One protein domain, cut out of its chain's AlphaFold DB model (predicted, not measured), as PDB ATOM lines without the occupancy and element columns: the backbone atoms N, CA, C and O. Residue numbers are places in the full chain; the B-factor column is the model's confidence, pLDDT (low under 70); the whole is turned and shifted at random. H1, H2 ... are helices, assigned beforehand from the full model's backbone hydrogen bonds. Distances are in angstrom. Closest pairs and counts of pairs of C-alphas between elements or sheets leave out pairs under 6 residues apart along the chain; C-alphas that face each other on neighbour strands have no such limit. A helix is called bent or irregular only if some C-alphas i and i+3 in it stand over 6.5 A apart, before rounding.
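What this domain is: This is residues 620 to 729 of the 870 residues of an uncharacterized protein of Candidatus Methylomirabilis limnetica (UniProt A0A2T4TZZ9). Two helical hairpins, H5 with H4 and H3 with H2, meet at a corner as an open V, with short H1 near that corner. The printed part has 110 residues with five named helices, H1 to H5 in order, and no named strand: all helix. It is loose, radius of gyration of the C-alphas 17.7 A, spanning 56 by 38 by 20 A.

Where its parts are: H5, residues 699 to 728, measures 43.4 A, from C-alpha 699 at (262.758, 435.041, 426.865) to C-alpha 728 at (243.574, 421.029, 390.498). H4 is residues 675 to 694, 28.9 A; H3, 653 to 672, 29.5 A; H2, 629 to 646, 25.4 A; H1, 624 to 627, 5.4 A.

How they stand to each other: H5 and H4 touch, closest C-alphas Ala 709 and Ala 688, 4.9 A, at a shallow tilt of 17 degrees, opposite ways. H4, with residues 675 to 677 alone, touches H3 only at the corner, C-alphas of Trp 676 and Ile 669 closest at 6.3 A, about perpendicular at 79 degrees. H3 and H2 touch, opposite ways at a shallow 31 degrees, C-alphas of Ala 670 and Pro 629 closest at 4.7 A. H3 is only just irregular: C-alphas 665 and 668 are 6.8 A apart. H1 is close to but not clearly touching H5, C-alphas of Arg 624 and Ile 722 closest at 6.5 A. Every O i to N i+4 pair is within hydrogen-bond range in H2, H4 and H5, and 14 of 16 in H3; H1 is too short for one.

The domain as a whole: The farthest C-alphas, Arg 648 and Leu 697, are 55.9 A apart. The printed part has no cut, and no link is long. Residues 644 to 654 and 729 have pLDDT under 70.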
ATOM      1  N   GLU A 620     252.659 435.234 399.377       86.69
ATOM      2  CA  GLU A 620     252.625 433.941 398.688       86.69
ATOM      3  C   GLU A 620     251.366 433.787 397.832       86.69
ATOM      4  O   GLU A 620     251.435 433.187 396.762       86.69
ATOM      5  N   TRP A 621     250.241 434.352 398.282       84.81
ATOM      6  CA  TRP A 621     248.976 434.318 397.553       84.81
ATOM      7  C   TRP A 621     249.037 435.167 396.286       84.81
ATOM      8  O   TRP A 621     248.703 434.689 395.205       84.81
ATOM      9  N   SER A 622     249.522 436.403 396.380       77.44
ATOM     10  CA  SER A 622     249.642 437.294 395.220       77.44
ATOM     11  C   SER A 622     250.675 436.785 394.208       77.44
ATOM     12  O   SER A 622     250.514 436.965 393.005       77.44
ATOM     13  N   ALA A 623     251.715 436.081 394.666       79.75
ATOM     14  CA  ALA A 623     252.722 435.471 393.798       79.75
ATOM     15  C   ALA A 623     252.368 434.045 393.321       79.75
ATOM     16  O   ALA A 623     253.194 433.415 392.651       79.75
ATOM     17  N   ARG A 624     251.179 433.516 393.647       87.38
ATOM     18  CA  ARG A 624     250.823 432.097 393.440       87.38
ATOM     19  C   ARG A 624     250.998 431.626 392.001       87.38
ATOM     20  O   ARG A 624     251.540 430.550 391.766       87.38
ATOM     21  N   GLU A 625     250.629 432.455 391.031       85.50
ATOM     22  CA  GLU A 625     250.702 432.094 389.614       85.50
ATOM     23  C   GLU A 625     252.148 431.885 389.138       85.50
ATOM     24  O   GLU A 625     252.397 431.021 388.295       85.50
ATOM     25  N   LEU A 626     253.131 432.573 389.742       85.56
ATOM     26  CA  LEU A 626     254.559 432.349 389.472       85.56
ATOM     27  C   LEU A 626     255.008 430.932 389.850       85.56
ATOM     28  O   LEU A 626     255.992 430.439 389.300       85.56
ATOM     29  N   LEU A 627     254.290 430.260 390.755       88.81
ATOM     30  CA  LEU A 627     254.596 428.892 391.166       88.81
ATOM     31  C   LEU A 627     254.187 427.844 390.119       88.81
ATOM     32  O   LEU A 627     254.587 426.681 390.233       88.81
ATOM     33  N   ARG A 628     253.438 428.224 389.072       87.75
ATOM     34  CA  ARG A 628     253.123 427.318 387.959       87.75
ATOM     35  C   ARG A 628     254.388 427.019 387.142       87.75
ATOM     36  O   ARG A 628     255.043 427.953 386.674       87.75
ATOM     37  N   PRO A 629     254.705 425.744 386.835       88.50
ATOM     38  CA  PRO A 629     255.917 425.397 386.085       88.50
ATOM     39  C   PRO A 629     256.011 426.057 384.701       88.50
ATOM     40  O   PRO A 629     257.096 426.366 384.210       88.50
ATOM     41  N   SER A 630     254.879 426.258 384.019       84.94
ATOM     42  CA  SER A 630     254.839 426.906 382.702       84.94
ATOM     43  C   SER A 630     255.167 428.402 382.783       84.94
ATOM     44  O   SER A 630     255.923 428.893 381.944       84.94
ATOM     45  N   VAL A 631     254.639 429.098 383.790       86.12
ATOM     46  CA  VAL A 631     254.867 430.520 384.092       86.12
ATOM     47  C   VAL A 631     256.311 430.736 384.546       86.12
ATOM     48  O   VAL A 631     257.025 431.550 383.960       86.12
ATOM     49  N   ALA A 632     256.781 429.936 385.508       89.12
ATOM     50  CA  ALA A 632     258.151 429.985 386.015       89.12
ATOM     51  C   ALA A 632     259.192 429.768 384.906       89.12
ATOM     52  O   ALA A 632     260.187 430.486 384.852       89.12
ATOM     53  N   ARG A 633     258.950 428.838 383.967       89.62
ATOM     54  CA  ARG A 633     259.826 428.631 382.795       89.62
ATOM     55  C   ARG A 633     259.903 429.864 381.897       89.62
ATOM     56  O   ARG A 633     260.986 430.178 381.406       89.62
ATOM     57  N   SER A 634     258.784 430.552 381.672       87.19
ATOM     58  CA  SER A 634     258.763 431.799 380.896       87.19
ATOM     59  C   SER A 634     259.549 432.909 381.595       87.19
ATOM     60  O   SER A 634     260.438 433.490 380.974       87.19
ATOM     61  N   ALA A 635     259.294 433.140 382.886       86.31
ATOM     62  CA  ALA A 635     260.006 434.143 383.680       86.31
ATOM     63  C   ALA A 635     261.518 433.853 383.759       86.31
ATOM     64  O   ALA A 635     262.333 434.738 383.504       86.31
ATOM     65  N   CYS A 636     261.899 432.597 384.009       88.25
ATOM     66  CA  CYS A 636     263.292 432.151 384.066       88.25
ATOM     67  C   CYS A 636     264.026 432.371 382.732       88.25
ATOM     68  O   CYS A 636     265.133 432.909 382.707       88.25
ATOM     69  N   ARG A 637     263.396 432.033 381.596       86.56
ATOM     70  CA  ARG A 637     263.978 432.271 380.261       86.56
ATOM     71  C   ARG A 637     264.121 433.756 379.938       86.56
ATOM     72  O   ARG A 637     265.135 434.142 379.360       86.56
ATOM     73  N   ALA A 638     263.120 434.568 380.279       83.44
ATOM     74  CA  ALA A 638     263.173 436.015 380.083       83.44
ATOM     75  C   ALA A 638     264.311 436.634 380.910       83.44
ATOM     76  O   ALA A 638     265.103 437.416 380.376       83.44
ATOM     77  N   ALA A 639     264.462 436.202 382.165       84.00
ATOM     78  CA  ALA A 639     265.552 436.631 383.033       84.00
ATOM     79  C   ALA A 639     266.929 436.210 382.499       84.00
ATOM     80  O   ALA A 639     267.818 437.049 382.359       84.00
ATOM     81  N   TRP A 640     267.085 434.947 382.090       84.44
ATOM     82  CA  TRP A 640     268.329 434.430 381.508       84.44
ATOM     83  C   TRP A 640     268.757 435.187 380.244       84.44
ATOM     84  O   TRP A 640     269.906 435.607 380.112       84.44
ATOM     85  N   ARG A 641     267.822 435.410 379.313       80.25
ATOM     86  CA  ARG A 641     268.107 436.151 378.076       80.25
ATOM     87  C   ARG A 641     268.432 437.613 378.342       80.25
ATOM     88  O   ARG A 641     269.302 438.165 377.673       80.25
ATOM     89  N   SER A 642     267.773 438.218 379.327       74.75
ATOM     90  CA  SER A 642     268.068 439.588 379.745       74.75
ATOM     91  C   SER A 642     269.483 439.706 380.312       74.75
ATOM     92  O   SER A 642     270.197 440.623 379.911       74.75
ATOM     93  N   LEU A 643     269.923 438.752 381.147       75.50
ATOM     94  CA  LEU A 643     271.294 438.693 381.681       75.50
ATOM     95  C   LEU A 643     272.348 438.611 380.566       75.50
ATOM     96  O   LEU A 643     273.355 439.312 380.625       75.50
ATOM     97  N   TRP A 644     272.093 437.811 379.525       68.44
ATOM     98  CA  TRP A 644     273.003 437.663 378.383       68.44
ATOM     99  C   TRP A 644     273.014 438.881 377.447       68.44
ATOM    100  O   TRP A 644     274.069 439.259 376.946       68.44
ATOM    101  N   SER A 645     271.864 439.531 377.227       63.84
ATOM    102  CA  SER A 645     271.803 440.768 376.429       63.84
ATOM    103  C   SER A 645     272.382 441.983 377.160       63.84
ATOM    104  O   SER A 645     273.007 442.835 376.539       63.84
ATOM    105  N   GLY A 646     272.256 442.043 378.490       55.50
ATOM    106  CA  GLY A 646     272.748 443.169 379.287       55.50
ATOM    107  C   GLY A 646     274.269 443.307 379.319       55.50
ATOM    108  O   GLY A 646     274.766 444.415 379.496       55.50
ATOM    109  N   PHE A 647     274.995 442.214 379.063       50.69
ATOM    110  CA  PHE A 647     276.446 442.222 378.853       50.69
ATOM    111  C   PHE A 647     276.870 442.916 377.543       50.69
ATOM    112  O   PHE A 647     278.021 443.328 377.433       50.69
ATOM    113  N   ARG A 648     275.966 443.054 376.560       50.22
ATOM    114  CA  ARG A 648     276.211 443.743 375.279       50.22
ATOM    115  C   ARG A 648     275.701 445.187 375.255       50.22
ATOM    116  O   ARG A 648     276.336 446.021 374.623       50.22
ATOM    117  N   ASP A 649     274.620 445.481 375.981       51.47
ATOM    118  CA  ASP A 649     273.877 446.750 375.857       51.47
ATOM    119  C   ASP A 649     274.104 447.739 377.027       51.47
ATOM    120  O   ASP A 649     273.368 448.712 377.170       51.47
ATOM    121  N   GLY A 650     275.092 447.502 377.902       52.12
ATOM    122  CA  GLY A 650     275.426 448.431 378.998       52.12
ATOM    123  C   GLY A 650     274.352 448.537 380.091       52.12
ATOM    124  O   GLY A 650     274.146 449.599 380.680       52.12
ATOM    125  N   VAL A 651     273.639 447.442 380.369       56.94
ATOM    126  CA  VAL A 651     272.539 447.415 381.342       56.94
ATOM    127  C   VAL A 651     273.058 447.688 382.763       56.94
ATOM    128  O   VAL A 651     273.914 446.970 383.277       56.94
ATOM    129  N   GLY A 652     272.521 448.722 383.421       63.56
ATOM    130  CA  GLY A 652     272.949 449.142 384.759       63.56
ATOM    131  C   GLY A 652     272.834 448.042 385.828       63.56
ATOM    132  O   GLY A 652     271.906 447.228 385.815       63.56
ATOM    133  N   ARG A 653     273.750 448.061 386.808       68.38
ATOM    134  CA  ARG A 653     273.894 447.081 387.910       68.38
ATOM    135  C   ARG A 653     272.572 446.679 388.585       68.38
ATOM    136  O   ARG A 653     272.365 445.506 388.878       68.38
ATOM    137  N   ALA A 654     271.655 447.629 388.775       67.56
ATOM    138  CA  ALA A 654     270.353 447.387 389.404       67.56
ATOM    139  C   ALA A 654     269.438 446.447 388.593       67.56
ATOM    140  O   ALA A 654     268.704 445.649 389.171       67.56
ATOM    141  N   MET A 655     269.481 446.512 387.259       73.19
ATOM    142  CA  MET A 655     268.695 445.618 386.403       73.19
ATOM    143  C   MET A 655     269.319 444.216 386.361       73.19
ATOM    144  O   MET A 655     268.585 443.233 386.369       73.19
ATOM    145  N   PHE A 656     270.651 444.100 386.416       78.25
ATOM    146  CA  PHE A 656     271.327 442.804 386.548       78.25
ATOM    147  C   PHE A 656     270.944 442.079 387.850       78.25
ATOM    148  O   PHE A 656     270.573 440.907 387.811       78.25
ATOM    149  N   GLU A 657     270.971 442.780 388.991       79.38
ATOM    150  CA  GLU A 657     270.588 442.220 390.298       79.38
ATOM    151  C   GLU A 657     269.164 441.651 390.292       79.38
ATOM    152  O   GLU A 657     268.936 440.538 390.773       79.38
ATOM    153  N   VAL A 658     268.213 442.385 389.707       78.81
ATOM    154  CA  VAL A 658     266.820 441.938 389.570       78.81
ATOM    155  C   VAL A 658     266.730 440.661 388.742       78.81
ATOM    156  O   VAL A 658     266.130 439.686 389.190       78.81
ATOM    157  N   GLN A 659     267.350 440.634 387.560       81.44
ATOM    158  CA  GLN A 659     267.255 439.480 386.663       81.44
ATOM    159  C   GLN A 659     267.931 438.240 387.264       81.44
ATOM    160  O   GLN A 659     267.386 437.139 387.181       81.44
ATOM    161  N   ALA A 660     269.076 438.408 387.933       84.38
ATOM    162  CA  ALA A 660     269.758 437.321 388.631       84.38
ATOM    163  C   ALA A 660     268.901 436.758 389.778       84.38
ATOM    164  O   ALA A 660     268.728 435.543 389.885       84.38
ATOM    165  N   LYS A 661     268.301 437.634 390.597       84.44
ATOM    166  CA  LYS A 661     267.386 437.247 391.681       84.44
ATOM    167  C   LYS A 661     266.170 436.492 391.142       84.44
ATOM    168  O   LYS A 661     265.857 435.416 391.648       84.44
ATOM    169  N   THR A 662     265.518 437.003 390.096       84.12
ATOM    170  CA  THR A 662     264.366 436.339 389.472       84.12
ATOM    171  C   THR A 662     264.747 434.981 388.892       84.12
ATOM    172  O   THR A 662     264.016 434.012 389.099       84.12
ATOM    173  N   PHE A 663     265.894 434.870 388.215       87.44
ATOM    174  CA  PHE A 663     266.385 433.597 387.687       87.44
ATOM    175  C   PHE A 663     266.585 432.563 388.804       87.44
ATOM    176  O   PHE A 663     266.031 431.467 388.732       87.44
ATOM    177  N   LEU A 664     267.289 432.932 389.880       88.06
ATOM    178  CA  LEU A 664     267.537 432.044 391.022       88.06
ATOM    179  C   LEU A 664     266.248 431.618 391.740       88.06
ATOM    180  O   LEU A 664     266.142 430.480 392.189       88.06
ATOM    181  N   GLN A 665     265.256 432.506 391.832       85.62
ATOM    182  CA  GLN A 665     263.972 432.206 392.472       85.62
ATOM    183  C   GLN A 665     263.068 431.318 391.606       85.62
ATOM    184  O   GLN A 665     262.358 430.460 392.132       85.62
ATOM    185  N   THR A 666     263.080 431.511 390.285       88.44
ATOM    186  CA  THR A 666     262.158 430.833 389.358       88.44
ATOM    187  C   THR A 666     262.711 429.534 388.784       88.44
ATOM    188  O   THR A 666     261.919 428.657 388.450       88.44
ATOM    189  N   LEU A 667     264.035 429.358 388.696       91.69
ATOM    190  CA  LEU A 667     264.647 428.147 388.137       91.69
ATOM    191  C   LEU A 667     264.241 426.861 388.887       91.69
ATOM    192  O   LEU A 667     263.797 425.925 388.221       91.69
ATOM    193  N   PRO A 668     264.293 426.782 390.232       92.19
ATOM    194  CA  PRO A 668     263.868 425.573 390.936       92.19
ATOM    195  C   PRO A 668     262.379 425.268 390.735       92.19
ATOM    196  O   PRO A 668     262.003 424.114 390.560       92.19
ATOM    197  N   ILE A 669     261.531 426.300 390.681       91.06
ATOM    198  CA  ILE A 669     260.091 426.165 390.415       91.06
ATOM    199  C   ILE A 669     259.854 425.682 388.976       91.06
ATOM    200  O   ILE A 669     259.000 424.835 388.728       91.06
ATOM    201  N   ALA A 670     260.625 426.190 388.016       89.62
ATOM    202  CA  ALA A 670     260.548 425.789 386.618       89.62
ATOM    203  C   ALA A 670     260.902 424.306 386.403       89.62
ATOM    204  O   ALA A 670     260.368 423.694 385.477       89.62
ATOM    205  N   LEU A 671     261.785 423.749 387.242       91.12
ATOM    206  CA  LEU A 671     262.253 422.361 387.168       91.12
ATOM    207  C   LEU A 671     261.418 421.397 388.022       91.12
ATOM    208  O   LEU A 671     261.074 420.313 387.563       91.12
ATOM    209  N   LEU A 672     261.099 421.786 389.256       90.12
ATOM    210  CA  LEU A 672     260.528 420.913 390.292       90.12
ATOM    211  C   LEU A 672     259.080 421.285 390.663       90.12
ATOM    212  O   LEU A 672     258.435 420.593 391.451       90.12
ATOM    213  N   GLY A 673     258.558 422.377 390.103       89.38
ATOM    214  CA  GLY A 673     257.209 422.873 390.350       89.38
ATOM    215  C   GLY A 673     257.007 423.503 391.735       89.38
ATOM    216  O   GLY A 673     257.972 423.793 392.450       89.38
ATOM    217  N   PRO A 674     255.741 423.720 392.147       91.06
ATOM    218  CA  PRO A 674     255.413 424.405 393.400       91.06
ATOM    219  C   PRO A 674     255.879 423.632 394.646       91.06
ATOM    220  O   PRO A 674     256.166 424.240 395.678       91.06
ATOM    221  N   ARG A 675     256.046 422.303 394.543       90.75
ATOM    222  CA  ARG A 675     256.525 421.434 395.634       90.75
ATOM    223  C   ARG A 675     257.903 421.831 396.163       90.75
ATOM    224  O   ARG A 675     258.155 421.657 397.351       90.75
ATOM    225  N   TRP A 676     258.762 422.421 395.329       92.19
ATOM    226  CA  TRP A 676     260.045 422.958 395.787       92.19
ATOM    227  C   TRP A 676     259.869 424.039 396.860       92.19
ATOM    228  O   TRP A 676     260.561 424.030 397.875       92.19
ATOM    229  N   ARG A 677     258.908 424.951 396.673       92.50
ATOM    230  CA  ARG A 677     258.646 426.041 397.627       92.50
ATOM    231  C   ARG A 677     258.011 425.533 398.914       92.50
ATOM    232  O   ARG A 677     258.322 426.062 399.978       92.50
ATOM    233  N   VAL A 678     257.186 424.489 398.824       94.81
ATOM    234  CA  VAL A 678     256.655 423.781 399.998       94.81
ATOM    235  C   VAL A 678     257.792 423.130 400.787       94.81
ATOM    236  O   VAL A 678     257.878 423.322 401.996       94.81
ATOM    237  N   PHE A 679     258.712 422.434 400.112       94.94
ATOM    238  CA  PHE A 679     259.891 421.834 400.743       94.94
ATOM    239  C   PHE A 679     260.792 422.883 401.415       94.94
ATOM    240  O   PHE A 679     261.153 422.730 402.580       94.94
ATOM    241  N   GLU A 680     261.104 423.979 400.717       94.06
ATOM    242  CA  GLU A 680     261.891 425.089 401.266       94.06
ATOM    243  C   GLU A 680     261.234 425.669 402.528       94.06
ATOM    244  O   GLU A 680     261.909 425.885 403.536       94.06
ATOM    245  N   ALA A 681     259.913 425.880 402.499       95.06
ATOM    246  CA  ALA A 681     259.152 426.377 403.643       95.06
ATOM    247  C   ALA A 681     259.112 425.369 404.805       95.06
ATOM    248  O   ALA A 681     259.270 425.763 405.961       95.06
ATOM    249  N   ALA A 682     258.972 424.073 404.510       95.94
ATOM    250  CA  ALA A 682     259.008 423.010 405.511       95.94
ATOM    251  C   ALA A 682     260.366 422.964 406.218       95.94
ATOM    252  O   ALA A 682     260.434 422.950 407.448       95.94
ATOM    253  N   TRP A 683     261.455 423.006 405.448       95.50
ATOM    254  CA  TRP A 683     262.819 423.029 405.972       95.50
ATOM    255  C   TRP A 683     263.074 424.270 406.835       95.50
ATOM    256  O   TRP A 683     263.548 424.175 407.969       95.50
ATOM    257  N   ALA A 684     262.670 425.436 406.332       94.94
ATOM    258  CA  ALA A 684     262.689 426.698 407.058       94.94
ATOM    259  C   ALA A 684     261.950 426.611 408.405       94.94
ATOM    260  O   ALA A 684     262.470 427.105 409.409       94.94
ATOM    261  N   LEU A 685     260.764 425.998 408.435       95.38
ATOM    262  CA  LEU A 685     259.976 425.805 409.651       95.38
ATOM    263  C   LEU A 685     260.690 424.886 410.655       95.38
ATOM    264  O   LEU A 685     260.704 425.190 411.849       95.38
ATOM    265  N   GLN A 686     261.332 423.805 410.200       94.25
ATOM    266  CA  GLN A 686     262.106 422.932 411.096       94.25
ATOM    267  C   GLN A 686     263.291 423.669 411.730       94.25
ATOM    268  O   GLN A 686     263.511 423.552 412.937       94.25
ATOM    269  N   ILE A 687     264.002 424.491 410.951       93.94
ATOM    270  CA  ILE A 687     265.084 425.336 411.473       93.94
ATOM    271  C   ILE A 687     264.552 426.296 412.542       93.94
ATOM    272  O   ILE A 687     265.160 426.421 413.606       93.94
ATOM    273  N   ALA A 688     263.421 426.961 412.299       92.25
ATOM    274  CA  ALA A 688     262.849 427.888 413.276       92.25
ATOM    275  C   ALA A 688     262.408 427.179 414.563       92.25
ATOM    276  O   ALA A 688     262.765 427.622 415.652       92.25
ATOM    277  N   ARG A 689     261.759 426.010 414.458       91.50
ATOM    278  CA  ARG A 689     261.414 425.175 415.624       91.50
ATOM    279  C   ARG A 689     262.650 424.761 416.425       91.50
ATOM    280  O   ARG A 689     262.619 424.778 417.657       91.50
ATOM    281  N   ALA A 690     263.746 424.408 415.749       91.00
ATOM    282  CA  ALA A 690     265.012 424.094 416.405       91.00
ATOM    283  C   ALA A 690     265.593 425.320 417.134       91.00
ATOM    284  O   ALA A 690     266.025 425.202 418.279       91.00
ATOM    285  N   ARG A 691     265.525 426.517 416.531       91.56
ATOM    286  CA  ARG A 691     265.945 427.774 417.179       91.56
ATOM    287  C   ARG A 691     265.142 428.081 418.438       91.56
ATOM    288  O   ARG A 691     265.751 428.430 419.446       91.56
ATOM    289  N   SER A 692     263.821 427.897 418.431       89.19
ATOM    290  CA  SER A 692     263.003 428.093 419.641       89.19
ATOM    291  C   SER A 692     263.408 427.133 420.766       89.19
ATOM    292  O   SER A 692     263.337 427.486 421.936       89.19
ATOM    293  N   ARG A 693     263.894 425.924 420.446       86.38
ATOM    294  CA  ARG A 693     264.429 424.997 421.462       86.38
ATOM    295  C   ARG A 693     265.774 425.454 422.033       86.38
ATOM    296  O   ARG A 693     265.993 425.285 423.226       86.38
ATOM    297  N   MET A 694     266.642 426.044 421.210       88.12
ATOM    298  CA  MET A 694     267.959 426.530 421.650       88.12
ATOM    299  C   MET A 694     267.867 427.732 422.601       88.12
ATOM    300  O   MET A 694     268.657 427.838 423.533       88.12
ATOM    301  N   TRP A 695     266.903 428.632 422.395       87.62
ATOM    302  CA  TRP A 695     266.799 429.883 423.158       87.62
ATOM    303  C   TRP A 695     265.907 429.806 424.404       87.62
ATOM    304  O   TRP A 695     265.564 430.845 424.956       87.62
ATOM    305  N   ARG A 696     265.571 428.603 424.889       80.62
ATOM    306  CA  ARG A 696     264.640 428.381 426.018       80.62
ATOM    307  C   ARG A 696     264.992 429.098 427.328       80.62
ATOM    308  O   ARG A 696     264.115 429.252 428.163       80.62
ATOM    309  N   LEU A 697     266.247 429.510 427.505       81.94
ATOM    310  CA  LEU A 697     266.732 430.216 428.699       81.94
ATOM    311  C   LEU A 697     266.781 431.749 428.528       81.94
ATOM    312  O   LEU A 697     267.260 432.447 429.416       81.94
ATOM    313  N   ASN A 698     266.355 432.288 427.380       88.12
ATOM    314  CA  ASN A 698     266.355 433.726 427.112       88.12
ATOM    315  C   ASN A 698     265.033 434.155 426.471       88.12
ATOM    316  O   ASN A 698     264.875 434.053 425.254       88.12
ATOM    317  N   ASP A 699     264.127 434.703 427.277       85.19
ATOM    318  CA  ASP A 699     262.758 435.041 426.865       85.19
ATOM    319  C   ASP A 699     262.697 435.962 425.640       85.19
ATOM    320  O   ASP A 699     261.933 435.714 424.712       85.19
ATOM    321  N   ARG A 700     263.565 436.981 425.547       88.44
ATOM    322  CA  ARG A 700     263.586 437.887 424.381       88.44
ATOM    323  C   ARG A 700     263.976 437.173 423.088       88.44
ATOM    324  O   ARG A 700     263.412 437.455 422.031       88.44
ATOM    325  N   ARG A 701     264.982 436.295 423.135       89.38
ATOM    326  CA  ARG A 701     265.414 435.520 421.958       89.38
ATOM    327  C   ARG A 701     264.422 434.410 421.637       89.38
ATOM    328  O   ARG A 701     264.189 434.145 420.459       89.38
ATOM    329  N   LEU A 702     263.827 433.808 422.663       91.06
ATOM    330  CA  LEU A 702     262.795 432.796 422.524       91.06
ATOM    331  C   LEU A 702     261.554 433.362 421.846       91.06
ATOM    332  O   LEU A 702     261.115 432.769 420.868       91.06
ATOM    333  N   PHE A 703     261.059 434.520 422.288       91.25
ATOM    334  CA  PHE A 703     259.900 435.175 421.688       91.25
ATOM    335  C   PHE A 703     260.129 435.449 420.197       91.25
ATOM    336  O   PHE A 703     259.340 435.015 419.368       91.25
ATOM    337  N   ARG A 704     261.279 436.029 419.817       91.00
ATOM    338  CA  ARG A 704     261.627 436.235 418.393       91.00
ATOM    339  C   ARG A 704     261.671 434.931 417.598       91.00
ATOM    340  O   ARG A 704     261.209 434.887 416.463       91.00
ATOM    341  N   ALA A 705     262.256 433.877 418.169       91.31
ATOM    342  CA  ALA A 705     262.316 432.572 417.518       91.31
ATOM    343  C   ALA A 705     260.932 431.907 417.427       91.31
ATOM    344  O   ALA A 705     260.666 431.186 416.469       91.31
ATOM    345  N   TYR A 706     260.063 432.124 418.415       92.38
ATOM    346  CA  TYR A 706     258.680 431.661 418.426       92.38
ATOM    347  C   TYR A 706     257.851 432.380 417.355       92.38
ATOM    348  O   TYR A 706     257.220 431.704 416.548       92.38
ATOM    349  N   SER A 707     257.934 433.713 417.263       92.56
ATOM    350  CA  SER A 707     257.284 434.498 416.204       92.56
ATOM    351  C   SER A 707     257.760 434.077 414.805       92.56
ATOM    352  O   SER A 707     256.930 433.812 413.941       92.56
ATOM    353  N   ASP A 708     259.075 433.892 414.598       94.06
ATOM    354  CA  ASP A 708     259.638 433.372 413.332       94.06
ATOM    355  C   ASP A 708     259.108 431.962 413.007       94.06
ATOM    356  O   ASP A 708     258.832 431.642 411.851       94.06
ATOM    357  N   ALA A 709     258.931 431.100 414.015       94.50
ATOM    358  CA  ALA A 709     258.333 429.782 413.815       94.50
ATOM    359  C   ALA A 709     256.843 429.875 413.447       94.50
ATOM    360  O   ALA A 709     256.424 429.171 412.529       94.50
ATOM    361  N   TYR A 710     256.070 430.743 414.109       94.19
ATOM    362  CA  TYR A 710     254.652 430.983 413.817       94.19
ATOM    363  C   TYR A 710     254.451 431.489 412.379       94.19
ATOM    364  O   TYR A 710     253.706 430.888 411.605       94.19
ATOM    365  N   GLU A 711     255.200 432.515 411.963       93.69
ATOM    366  CA  GLU A 711     255.155 433.048 410.593       93.69
ATOM    367  C   GLU A 711     255.498 431.978 409.544       93.69
ATOM    368  O   GLU A 711     254.871 431.889 408.485       93.69
ATOM    369  N   ARG A 712     256.470 431.103 409.838       95.38
ATOM    370  CA  ARG A 712     256.829 429.992 408.944       95.38
ATOM    371  C   ARG A 712     255.769 428.902 408.886       95.38
ATOM    372  O   ARG A 712     255.670 428.255 407.845       95.38
ATOM    373  N   MET A 713     254.986 428.695 409.947       96.31
ATOM    374  CA  MET A 713     253.820 427.805 409.896       96.31
ATOM    375  C   MET A 713     252.770 428.353 408.936       96.31
ATOM    376  O   MET A 713     252.331 427.611 408.060       96.31
ATOM    377  N   VAL A 714     252.434 429.645 409.040       95.19
ATOM    378  CA  VAL A 714     251.510 430.322 408.111       95.19
ATOM    379  C   VAL A 714     252.022 430.200 406.676       95.19
ATOM    380  O   VAL A 714     251.325 429.697 405.796       95.19
ATOM    381  N   ARG A 715     253.288 430.561 406.431       95.19
ATOM    382  CA  ARG A 715     253.889 430.480 405.091       95.19
ATOM    383  C   ARG A 715     253.895 429.057 404.525       95.19
ATOM    384  O   ARG A 715     253.588 428.879 403.348       95.19
ATOM    385  N   TYR A 716     254.249 428.053 405.330       96.62
ATOM    386  CA  TYR A 716     254.208 426.650 404.909       96.62
ATOM    387  C   TYR A 716     252.784 426.233 404.526       96.62
ATOM    388  O   TYR A 716     252.576 425.754 403.414       96.62
ATOM    389  N   SER A 717     251.808 426.475 405.407       96.69
ATOM    390  CA  SER A 717     250.406 426.091 405.199       96.69
ATOM    391  C   SER A 717     249.804 426.751 403.956       96.69
ATOM    392  O   SER A 717     249.108 426.098 403.180       96.69
ATOM    393  N   ARG A 718     250.130 428.030 403.717       95.31
ATOM    394  CA  ARG A 718     249.694 428.774 402.528       95.31
ATOM    395  C   ARG A 718     250.296 428.202 401.245       95.31
ATOM    396  O   ARG A 718     249.579 427.990 400.272       95.31
ATOM    397  N   LEU A 719     251.603 427.924 401.231       95.12
ATOM    398  CA  LEU A 719     252.278 427.344 400.062       95.12
ATOM    399  C   LEU A 719     251.806 425.920 399.763       95.12
ATOM    400  O   LEU A 719     251.705 425.553 398.593       95.12
ATOM    401  N   GLU A 720     251.519 425.135 400.797       95.56
ATOM    402  CA  GLU A 720     250.936 423.801 400.665       95.56
ATOM    403  C   GLU A 720     249.564 423.874 399.976       95.56
ATOM    404  O   GLU A 720     249.371 423.225 398.949       95.56
ATOM    405  N   TYR A 721     248.666 424.746 400.455       94.44
ATOM    406  CA  TYR A 721     247.359 424.972 399.826       94.44
ATOM    407  C   TYR A 721     247.489 425.434 398.369       94.44
ATOM    408  O   TYR A 721     246.834 424.896 397.479       94.44
ATOM    409  N   ILE A 722     248.365 426.408 398.097       92.31
ATOM    410  CA  ILE A 722     248.594 426.905 396.734       92.31
ATOM    411  C   ILE A 722     249.094 425.777 395.824       92.31
ATOM    412  O   ILE A 722     248.629 425.653 394.694       92.31
ATOM    413  N   ALA A 723     250.026 424.939 396.285       92.31
ATOM    414  CA  ALA A 723     250.538 423.829 395.487       92.31
ATOM    415  C   ALA A 723     249.436 422.815 395.121       92.31
ATOM    416  O   ALA A 723     249.436 422.312 393.997       92.31
ATOM    417  N   GLU A 724     248.504 422.545 396.039       92.06
ATOM    418  CA  GLU A 724     247.321 421.707 395.799       92.06
ATOM    419  C   GLU A 724     246.351 422.369 394.806       92.06
ATOM    420  O   GLU A 724     245.965 421.748 393.816       92.06
ATOM    421  N   TYR A 725     246.024 423.649 395.010       88.38
ATOM    422  CA  TYR A 725     245.139 424.430 394.137       88.38
ATOM    423  C   TYR A 725     245.658 424.519 392.692       88.38
ATOM    424  O   TYR A 725     244.917 424.305 391.732       88.38
ATOM    425  N   LEU A 726     246.955 424.784 392.512       87.50
ATOM    426  CA  LEU A 726     247.567 424.877 391.183       87.50
ATOM    427  C   LEU A 726     247.616 423.527 390.454       87.50
ATOM    428  O   LEU A 726     247.744 423.514 389.229       87.50
ATOM    429  N   ALA A 727     247.540 422.412 391.187       83.56
ATOM    430  CA  ALA A 727     247.450 421.077 390.609       83.56
ATOM    431  C   ALA A 727     246.019 420.729 390.158       83.56
ATOM    432  O   ALA A 727     245.870 419.943 389.225       83.56
ATOM    433  N   SER A 728     244.988 421.311 390.785       75.06
ATOM    434  CA  SER A 728     243.574 421.029 390.498       75.06
ATOM    435  C   SER A 728     242.897 422.033 389.554       75.06
ATOM    436  O   SER A 728     241.892 421.687 388.939       75.06
ATOM    437  N   SER A 729     243.434 423.252 389.404       62.31
ATOM    438  CA  SER A 729     242.791 424.348 388.658       62.31
ATOM    439  C   SER A 729     243.626 424.823 387.460       62.31
ATOM    440  O   SER A 729     244.735 425.349 387.623       62.31
TER     441      SER A 729